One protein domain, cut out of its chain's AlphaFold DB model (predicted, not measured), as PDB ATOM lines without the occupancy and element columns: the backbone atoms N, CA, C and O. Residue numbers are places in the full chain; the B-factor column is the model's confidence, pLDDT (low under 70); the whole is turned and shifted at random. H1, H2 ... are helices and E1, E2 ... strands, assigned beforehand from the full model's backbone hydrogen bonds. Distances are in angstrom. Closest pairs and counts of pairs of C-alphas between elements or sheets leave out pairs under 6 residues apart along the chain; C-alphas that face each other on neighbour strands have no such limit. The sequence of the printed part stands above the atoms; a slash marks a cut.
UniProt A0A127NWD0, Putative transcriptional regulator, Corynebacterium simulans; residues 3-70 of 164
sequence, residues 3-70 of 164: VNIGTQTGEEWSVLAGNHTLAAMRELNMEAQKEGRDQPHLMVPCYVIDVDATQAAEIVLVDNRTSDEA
ATOM      1  N   VAL A   3      -0.316   1.736 -32.831       96.50
ATOM      2  CA  VAL A   3      -1.346   0.932 -32.155       96.50
ATOM      3  C   VAL A   3      -2.610   0.882 -33.010       96.50
ATOM      4  O   VAL A   3      -3.085   1.920 -33.472       96.50
ATOM      5  N   ASN A   4      -3.156  -0.318 -33.200       96.12
ATOM      6  CA  ASN A   4      -4.447  -0.548 -33.832       96.12
ATOM      7  C   ASN A   4      -5.567  -0.460 -32.792       96.12
ATOM      8  O   ASN A   4      -5.524  -1.165 -31.787       96.12
ATOM      9  N   ILE A   5      -6.601   0.343 -33.043       96.12
ATOM     10  CA  ILE A   5      -7.801   0.342 -32.189       96.12
ATOM     11  C   ILE A   5      -8.606  -0.952 -32.317       96.12
ATOM     12  O   ILE A   5      -9.323  -1.303 -31.385       96.12
ATOM     13  N   GLY A   6      -8.465  -1.669 -33.436       92.62
ATOM     14  CA  GLY A   6      -8.942  -3.040 -33.580       92.62
ATOM     15  C   GLY A   6     -10.399  -3.210 -34.004       92.62
ATOM     16  O   GLY A   6     -10.905  -4.330 -33.941       92.62
ATOM     17  N   THR A   7     -11.089  -2.157 -34.468       93.62
ATOM     18  CA  THR A   7     -12.508  -2.297 -34.863       93.62
ATOM     19  C   THR A   7     -12.691  -3.226 -36.068       93.62
ATOM     20  O   THR A   7     -13.735  -3.865 -36.201       93.62
ATOM     21  N   GLN A   8     -11.660  -3.345 -36.910       92.00
ATOM     22  CA  GLN A   8     -11.657  -4.183 -38.113       92.00
ATOM     23  C   GLN A   8     -10.974  -5.547 -37.925       92.00
ATOM     24  O   GLN A   8     -11.193  -6.452 -38.729       92.00
ATOM     25  N   THR A   9     -10.158  -5.718 -36.881       87.62
ATOM     26  CA  THR A   9      -9.439  -6.975 -36.593       87.62
ATOM     27  C   THR A   9     -10.083  -7.790 -35.475       87.62
ATOM     28  O   THR A   9      -9.857  -8.994 -35.391       87.62
ATOM     29  N   GLY A  10     -10.883  -7.151 -34.615       86.50
ATOM     30  CA  GLY A  10     -11.442  -7.758 -33.405       86.50
ATOM     31  C   GLY A  10     -10.452  -7.853 -32.239       86.50
ATOM     32  O   GLY A  10     -10.824  -8.349 -31.178       86.50
ATOM     33  N   GLU A  11      -9.218  -7.372 -32.413       89.25
ATOM     34  CA  GLU A  11      -8.204  -7.294 -31.360       89.25
ATOM     35  C   GLU A  11      -7.974  -5.827 -30.983       89.25
ATOM     36  O   GLU A  11      -7.265  -5.091 -31.676       89.25
ATOM     37  N   GLU A  12      -8.611  -5.394 -29.897       93.38
ATOM     38  CA  GLU A  12      -8.538  -4.009 -29.435       93.38
ATOM     39  C   GLU A  12      -7.141  -3.652 -28.904       93.38
ATOM     40  O   GLU A  12      -6.541  -4.403 -28.133       93.38
ATOM     41  N   TRP A  13      -6.657  -2.459 -29.267       93.00
ATOM     42  CA  TRP A  13      -5.395  -1.873 -28.785       93.00
ATOM     43  C   TRP A  13      -4.139  -2.716 -29.065       93.00
ATOM     44  O   TRP A  13      -3.174  -2.684 -28.296       93.00
ATOM     45  N   SER A  14      -4.131  -3.447 -30.181       93.62
ATOM     46  CA  SER A  14      -2.989  -4.259 -30.611       93.62
ATOM     47  C   SER A  14      -1.815  -3.378 -31.056       93.62
ATOM     48  O   SER A  14      -1.989  -2.415 -31.805       93.62
ATOM     49  N   VAL A  15      -0.601  -3.674 -30.591       94.56
ATOM     50  CA  VAL A  15       0.606  -2.907 -30.933       94.56
ATOM     51  C   VAL A  15       1.207  -3.469 -32.216       94.56
ATOM     52  O   VAL A  15       1.683  -4.602 -32.248       94.56
ATOM     53  N   LEU A  16       1.200  -2.659 -33.273       93.62
ATOM     54  CA  LEU A  16       1.661  -3.068 -34.600       93.62
ATOM     55  C   LEU A  16       3.157  -2.813 -34.819       93.62
ATOM     56  O   LEU A  16       3.781  -3.540 -35.580       93.62
ATOM     57  N   ALA A  17       3.714  -1.783 -34.174       92.50
ATOM     58  CA  ALA A  17       5.130  -1.432 -34.284       92.50
ATOM     59  C   ALA A  17       5.670  -0.804 -32.990       92.50
ATOM     60  O   ALA A  17       4.998   0.026 -32.352       92.50
ATOM     61  N   GLY A  18       6.905  -1.161 -32.629       88.88
ATOM     62  CA  GLY A  18       7.554  -0.725 -31.384       88.88
ATOM     63  C   GLY A  18       7.286  -1.632 -30.176       88.88
ATOM     64  O   GLY A  18       7.306  -1.170 -29.033       88.88
ATOM     65  N   ASN A  19       7.040  -2.923 -30.417       89.44
ATOM     66  CA  ASN A  19       6.805  -3.924 -29.369       89.44
ATOM     67  C   ASN A  19       7.981  -4.046 -28.381       89.44
ATOM     68  O   ASN A  19       7.759  -4.145 -27.174       89.44
ATOM     69  N   HIS A  20       9.225  -3.961 -28.865       89.44
ATOM     70  CA  HIS A  20      10.425  -3.994 -28.020       89.44
ATOM     71  C   HIS A  20      10.507  -2.800 -27.063       89.44
ATOM     72  O   HIS A  20      10.779  -2.980 -25.878       89.44
ATOM     73  N   THR A  21      10.190  -1.591 -27.538       89.56
ATOM     74  CA  THR A  21      10.140  -0.390 -26.692       89.56
ATOM     75  C   THR A  21       9.113  -0.545 -25.571       89.56
ATOM     76  O   THR A  21       9.401  -0.227 -24.419       89.56
ATOM     77  N   LEU A  22       7.929  -1.084 -25.883       90.88
ATOM     78  CA  LEU A  22       6.904  -1.349 -24.875       90.88
ATOM     79  C   LEU A  22       7.350  -2.411 -23.859       90.88
ATOM     80  O   LEU A  22       7.065  -2.274 -22.668       90.88
ATOM     81  N   ALA A  23       8.039  -3.462 -24.311       90.69
ATOM     82  CA  ALA A  23       8.582  -4.497 -23.435       90.69
ATOM     83  C   ALA A  23       9.638  -3.927 -22.472       90.69
ATOM     84  O   ALA A  23       9.509  -4.121 -21.265       90.69
ATOM     85  N   ALA A  24      10.593  -3.142 -22.978       90.94
ATOM     86  CA  ALA A  24      11.629  -2.497 -22.170       90.94
ATOM     87  C   ALA A  24      11.033  -1.545 -21.117       90.94
ATOM     88  O   ALA A  24      11.394  -1.592 -19.944       90.94
ATOM     89  N   MET A  25      10.045  -0.725 -21.493       92.88
ATOM     90  CA  MET A  25       9.357   0.160 -20.541       92.88
ATOM     91  C   MET A  25       8.646  -0.619 -19.425       92.88
ATOM     92  O   MET A  25       8.653  -0.195 -18.268       92.88
ATOM     93  N   ARG A  26       8.036  -1.766 -19.754       93.38
ATOM     94  CA  ARG A  26       7.410  -2.651 -18.760       93.38
ATOM     95  C   ARG A  26       8.448  -3.261 -17.823       93.38
ATOM     96  O   ARG A  26       8.186  -3.333 -16.626       93.38
ATOM     97  N   GLU A  27       9.595  -3.677 -18.346       93.62
ATOM     98  CA  GLU A  27      10.702  -4.214 -17.554       93.62
ATOM     99  C   GLU A  27      11.242  -3.190 -16.556       93.62
ATOM    100  O   GLU A  27      11.237  -3.455 -15.354       93.62
ATOM    101  N   LEU A  28      11.544  -1.977 -17.020       92.62
ATOM    102  CA  LEU A  28      12.002  -0.877 -16.167       92.62
ATOM    103  C   LEU A  28      10.986  -0.523 -15.067       92.62
ATOM    104  O   LEU A  28      11.357  -0.274 -13.919       92.62
ATOM    105  N   ASN A  29       9.686  -0.545 -15.377       94.75
ATOM    106  CA  ASN A  29       8.646  -0.355 -14.361       94.75
ATOM    107  C   ASN A  29       8.621  -1.497 -13.332       94.75
ATOM    108  O   ASN A  29       8.420  -1.239 -12.143       94.75
ATOM    109  N   MET A  30       8.815  -2.749 -13.764       95.38
ATOM    110  CA  MET A  30       8.887  -3.901 -12.859       95.38
ATOM    111  C   MET A  30      10.110  -3.821 -11.937       95.38
ATOM    112  O   MET A  30      10.001  -4.155 -10.758       95.38
ATOM    113  N   GLU A  31      11.259  -3.378 -12.443       94.50
ATOM    114  CA  GLU A  31      12.475  -3.153 -11.649       94.50
ATOM    115  C   GLU A  31      12.281  -2.041 -10.619       94.50
ATOM    116  O   GLU A  31      12.498  -2.265  -9.426       94.50
ATOM    117  N   ALA A  32      11.761  -0.885 -11.042       91.00
ATOM    118  CA  ALA A  32      11.444   0.221 -10.141       91.00
ATOM    119  C   ALA A  32      10.492  -0.222  -9.017       91.00
ATOM    120  O   ALA A  32      10.730   0.069  -7.844       91.00
ATOM    121  N   GLN A  33       9.462  -1.008  -9.350       93.75
ATOM    122  CA  GLN A  33       8.522  -1.536  -8.366       93.75
ATOM    123  C   GLN A  33       9.187  -2.487  -7.359       93.75
ATOM    124  O   GLN A  33       8.887  -2.411  -6.166       93.75
ATOM    125  N   LYS A  34      10.090  -3.374  -7.806       95.62
ATOM    126  CA  LYS A  34      10.841  -4.284  -6.914       95.62
ATOM    127  C   LYS A  34      11.716  -3.518  -5.923       95.62
ATOM    128  O   LYS A  34      11.878  -3.955  -4.788       95.62
ATOM    129  N   GLU A  35      12.237  -2.371  -6.337       95.38
ATOM    130  CA  GLU A  35      13.060  -1.485  -5.510       95.38
ATOM    131  C   GLU A  35      12.237  -0.512  -4.647       95.38
ATOM    132  O   GLU A  35      12.804   0.302  -3.920       95.38
ATOM    133  N   GLY A  36      10.902  -0.583  -4.705       94.81
ATOM    134  CA  GLY A  36      10.012   0.315  -3.963       94.81
ATOM    135  C   GLY A  36      10.005   1.754  -4.485       94.81
ATOM    136  O   GLY A  36       9.636   2.666  -3.746       94.81
ATOM    137  N   ARG A  37      10.426   1.965  -5.737       94.50
ATOM    138  CA  ARG A  37      10.389   3.251  -6.440       94.50
ATOM    139  C   ARG A  37       9.086   3.403  -7.229       94.50
ATOM    140  O   ARG A  37       8.410   2.425  -7.552       94.50
ATOM    141  N   ASP A  38       8.759   4.646  -7.568       93.81
ATOM    142  CA  ASP A  38       7.655   4.952  -8.477       93.81
ATOM    143  C   ASP A  38       7.951   4.435  -9.891       93.81
ATOM    144  O   ASP A  38       9.097   4.445 -10.342       93.81
ATOM    145  N   GLN A  39       6.909   3.994 -10.599       91.00
ATOM    146  CA  GLN A  39       7.020   3.500 -11.973       91.00
ATOM    147  C   GLN A  39       7.246   4.673 -12.943       91.00
ATOM    148  O   GLN A  39       6.360   5.524 -13.070       91.00
ATOM    149  N   PRO A  40       8.389   4.739 -13.647       87.31
ATOM    150  CA  PRO A  40       8.720   5.887 -14.491       87.31
ATOM    151  C   PRO A  40       7.956   5.942 -15.827       87.31
ATOM    152  O   PRO A  40       7.777   7.026 -16.380       87.31
ATOM    153  N   HIS A  41       7.477   4.812 -16.357       89.81
ATOM    154  CA  HIS A  41       6.915   4.719 -17.713       89.81
ATOM    155  C   HIS A  41       5.423   4.363 -17.710       89.81
ATOM    156  O   HIS A  41       5.024   3.285 -18.147       89.81
ATOM    157  N   LEU A  42       4.582   5.267 -17.203       89.56
ATOM    158  CA  LEU A  42       3.122   5.072 -17.149       89.56
ATOM    159  C   LEU A  42       2.388   5.521 -18.422       89.56
ATOM    160  O   LEU A  42       1.261   5.100 -18.665       89.56
ATOM    161  N   MET A  43       3.016   6.380 -19.225       89.00
ATOM    162  CA  MET A  43       2.447   6.950 -20.444       89.00
ATOM    163  C   MET A  43       3.456   6.824 -21.575       89.00
ATOM    164  O   MET A  43       4.615   7.205 -21.411       89.00
ATOM    165  N   VAL A  44       3.006   6.329 -22.729       86.12
ATOM    166  CA  VAL A  44       3.870   6.148 -23.898       86.12
ATOM    167  C   VAL A  44       3.252   6.830 -25.118       86.12
ATOM    168  O   VAL A  44       2.107   6.531 -25.464       86.12
ATOM    169  N   PRO A  45       3.985   7.731 -25.796       89.88
ATOM    170  CA  PRO A  45       3.524   8.332 -27.039       89.88
ATOM    171  C   PRO A  45       3.278   7.277 -28.126       89.88
ATOM    172  O   PRO A  45       4.152   6.467 -28.465       89.88
ATOM    173  N   CYS A  46       2.084   7.308 -28.711       93.75
ATOM    174  CA  CYS A  46       1.725   6.434 -29.818       93.75
ATOM    175  C   CYS A  46       0.891   7.156 -30.874       93.75
ATOM    176  O   CYS A  46       0.168   8.110 -30.588       93.75
ATOM    177  N   TYR A  47       1.007   6.660 -32.101       95.50
ATOM    178  CA  TYR A  47       0.045   6.913 -33.157       95.50
ATOM    179  C   TYR A  47      -1.006   5.811 -33.110       95.50
ATOM    180  O   TYR A  47      -0.675   4.628 -33.000       95.50
ATOM    181  N   VAL A  48      -2.268   6.217 -33.173       96.56
ATOM    182  CA  VAL A  48      -3.419   5.325 -33.071       96.56
ATOM    183  C   VAL A  48      -4.113   5.302 -34.426       96.56
ATOM    184  O   VAL A  48      -4.501   6.354 -34.934       96.56
ATOM    185  N   ILE A  49      -4.234   4.115 -35.015       96.19
ATOM    186  CA  ILE A  49      -4.841   3.893 -36.331       96.19
ATOM    187  C   ILE A  49      -5.894   2.788 -36.254       96.19
ATOM    188  O   ILE A  49      -5.921   2.014 -35.302       96.19
ATOM    189  N   ASP A  50      -6.760   2.717 -37.260       96.81
ATOM    190  CA  ASP A  50      -7.698   1.610 -37.441       96.81
ATOM    191  C   ASP A  50      -7.434   0.975 -38.795       96.81
ATOM    192  O   ASP A  50      -7.611   1.616 -39.834       96.81
ATOM    193  N   VAL A  51      -6.957  -0.261 -38.775       93.94
ATOM    194  CA  VAL A  51      -6.545  -0.986 -39.974       93.94
ATOM    195  C   VAL A  51      -7.116  -2.389 -39.965       93.94
ATOM    196  O   VAL A  51      -7.341  -2.972 -38.901       93.94
ATOM    197  N   ASP A  52      -7.337  -2.934 -41.157       94.81
ATOM    198  CA  ASP A  52      -7.755  -4.321 -41.307       94.81
ATOM    199  C   ASP A  52      -6.613  -5.308 -40.992       94.81
ATOM    200  O   ASP A  52      -5.464  -4.933 -40.745       94.81
ATOM    201  N   ALA A  53      -6.939  -6.602 -40.987       92.38
ATOM    202  CA  ALA A  53      -5.985  -7.655 -40.650       92.38
ATOM    203  C   ALA A  53      -4.800  -7.748 -41.629       92.38
ATOM    204  O   ALA A  53      -3.698  -8.105 -41.217       92.38
ATOM    205  N   THR A  54      -5.011  -7.419 -42.907       93.56
ATOM    206  CA  THR A  54      -3.954  -7.452 -43.927       93.56
ATOM    207  C   THR A  54      -2.971  -6.318 -43.683       93.56
ATOM    208  O   THR A  54      -1.775  -6.554 -43.559       93.56
ATOM    209  N   GLN A  55      -3.483  -5.100 -43.527       93.81
ATOM    210  CA  GLN A  55      -2.683  -3.911 -43.244       93.81
ATOM    211  C   GLN A  55      -1.925  -4.033 -41.916       93.81
ATOM    212  O   GLN A  55      -0.752  -3.673 -41.833       93.81
ATOM    213  N   ALA A  56      -2.571  -4.576 -40.879       91.56
ATOM    214  CA  ALA A  56      -1.920  -4.869 -39.606       91.56
ATOM    215  C   ALA A  56      -0.727  -5.823 -39.789       91.56
ATOM    216  O   ALA A  56       0.356  -5.553 -39.274       91.56
ATOM    217  N   ALA A  57      -0.907  -6.904 -40.556       89.38
ATOM    218  CA  ALA A  57       0.157  -7.862 -40.838       89.38
ATOM    219  C   ALA A  57       1.303  -7.245 -41.654       89.38
ATOM    220  O   ALA A  57       2.464  -7.484 -41.338       89.38
ATOM    221  N   GLU A  58       1.002  -6.426 -42.665       91.81
ATOM    222  CA  GLU A  58       2.016  -5.715 -43.454       91.81
ATOM    223  C   GLU A  58       2.873  -4.795 -42.580       91.81
ATOM    224  O   GLU A  58       4.098  -4.830 -42.670       91.81
ATOM    225  N   ILE A  59       2.244  -4.019 -41.695       90.88
ATOM    226  CA  ILE A  59       2.948  -3.124 -40.769       90.88
ATOM    227  C   ILE A  59       3.877  -3.919 -39.850       90.88
ATOM    228  O   ILE A  59       5.049  -3.570 -39.724       90.88
ATOM    229  N   VAL A  60       3.374  -4.996 -39.239       90.56
ATOM    230  CA  VAL A  60       4.168  -5.856 -38.347       90.56
ATOM    231  C   VAL A  60       5.349  -6.477 -39.094       90.56
ATOM    232  O   VAL A  60       6.462  -6.527 -38.573       90.56
ATOM    233  N   LEU A  61       5.133  -6.938 -40.329       86.88
ATOM    234  CA  LEU A  61       6.194  -7.506 -41.156       86.88
ATOM    235  C   LEU A  61       7.265  -6.471 -41.501       86.88
ATOM    236  O   LEU A  61       8.447  -6.797 -41.444       86.88
ATOM    237  N   VAL A  62       6.871  -5.239 -41.830       88.94
ATOM    238  CA  VAL A  62       7.815  -4.151 -42.107       88.94
ATOM    239  C   VAL A  62       8.597  -3.766 -40.851       88.94
ATOM    240  O   VAL A  62       9.806  -3.594 -40.958       88.94
ATOM    241  N   ASP A  63       7.962  -3.671 -39.678       86.69
ATOM    242  CA  ASP A  63       8.639  -3.359 -38.403       86.69
ATOM    243  C   ASP A  63       9.705  -4.410 -38.069       86.69
ATOM    244  O   ASP A  63      10.862  -4.069 -37.812       86.69
ATOM    245  N   ASN A  64       9.346  -5.695 -38.174       82.06
ATOM    246  CA  ASN A  64      10.275  -6.802 -37.951       82.06
ATOM    247  C   ASN A  64      11.402  -6.796 -38.985       82.06
ATOM    248  O   ASN A  64      12.571  -6.859 -38.624       82.06
ATOM    249  N   ARG A  65      11.065  -6.663 -40.273       84.31
ATOM    250  CA  ARG A  65      12.061  -6.687 -41.346       84.31
ATOM    251  C   ARG A  65      13.033  -5.517 -41.246       84.31
ATOM    252  O   ARG A  65      14.226  -5.725 -41.410       84.31
ATOM    253  N   THR A  66      12.532  -4.317 -40.964       79.12
ATOM    254  CA  THR A  66      13.361  -3.116 -40.805       79.12
ATOM    255  C   THR A  66      14.253  -3.234 -39.577       79.12
ATOM    256  O   THR A  66      15.396  -2.804 -39.631       79.12
ATOM    257  N   SER A  67      13.762  -3.838 -38.490       77.19
ATOM    258  CA  SER A  67      14.571  -4.095 -37.293       77.19
ATOM    259  C   SER A  67      15.662  -5.139 -37.548       77.19
ATOM    260  O   SER A  67      16.792  -4.938 -37.122       77.19
ATOM    261  N   ASP A  68      15.353  -6.214 -38.280       71.81
ATOM    262  CA  ASP A  68      16.323  -7.254 -38.651       71.81
ATOM    263  C   ASP A  68      17.376  -6.744 -39.652       71.81
ATOM    264  O   ASP A  68      18.524  -7.183 -39.633       71.81
ATOM    265  N   GLU A  69      16.987  -5.840 -40.556       75.75
ATOM    266  CA  GLU A  69      17.884  -5.202 -41.530       75.75
ATOM    267  C   GLU A  69      18.612  -3.976 -40.963       75.75
ATOM    268  O   GLU A  69      19.522  -3.458 -41.614       75.75
ATOM    269  N   ALA A  70      18.236  -3.497 -39.773       69.69
ATOM    270  CA  ALA A  70      18.906  -2.381 -39.127       69.69
ATOM    271  C   ALA A  70      20.301  -2.817 -38.669       69.69
ATOM    272  O   ALA A  70      20.486  -3.444 -37.630       69.69
TER     273      ALA A  70
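This is residues 3 to 70 of the 164 residues of the protein "Putative transcriptional regulator" of Corynebacterium simulans (UniProt A0A127NWD0). Two helices make a loose T: H2 is the crossbar, H1 is the stem pointing away from the middle of H2, and the short strand E1 sits in the gap between them. After H1 the chain turns, and residues 35 to 46 run back beside it to the short strand E2, which lies near E1. The printed part has 68 residues, with two named strands and two named helices in the order E1, H1, E2, H2; the class is mostly helix. The whole is loose, with a radius of gyration of the C-alphas of 14.5 A, and flat, spanning 43 by 31 by 16 A.

E1 is residues 14 to 17, beginning with C-alpha 14 at (-2.989, -4.259, -30.611). H1, residues 19 to 34, is 22.8 A long and ends with C-alpha 34 at (10.841, -4.284, -6.914). E2 is residues 47 to 49. H2, residues 53 to 69, is 24.0 A long and ends with C-alpha 69 at (17.884, -5.202, -41.530).

E1 and H2 touch; their closest C-alphas, those of Leu 16 and Val 60, are 5.3 A apart. E1 and H1 meet only through their link. E1 and E2 are near each other, with 5 pairs of C-alphas within 10 A, but each pairs with no named strand. H1 and H2 are apart, and E2 is apart from both H1 and H2. In H1 and H2 every O i to N i+4 pair is within hydrogen-bond range.

The C-alphas farthest apart are those of Gly 36 and Thr 54, at 43.0 A. The printed part has no cut. The link from H1 to E2, 12 residues, is long; those from E1 to H1 and from E2 to H2 are tight. The mean pLDDT of the printed part is 90.6, and residue 70 is under 70.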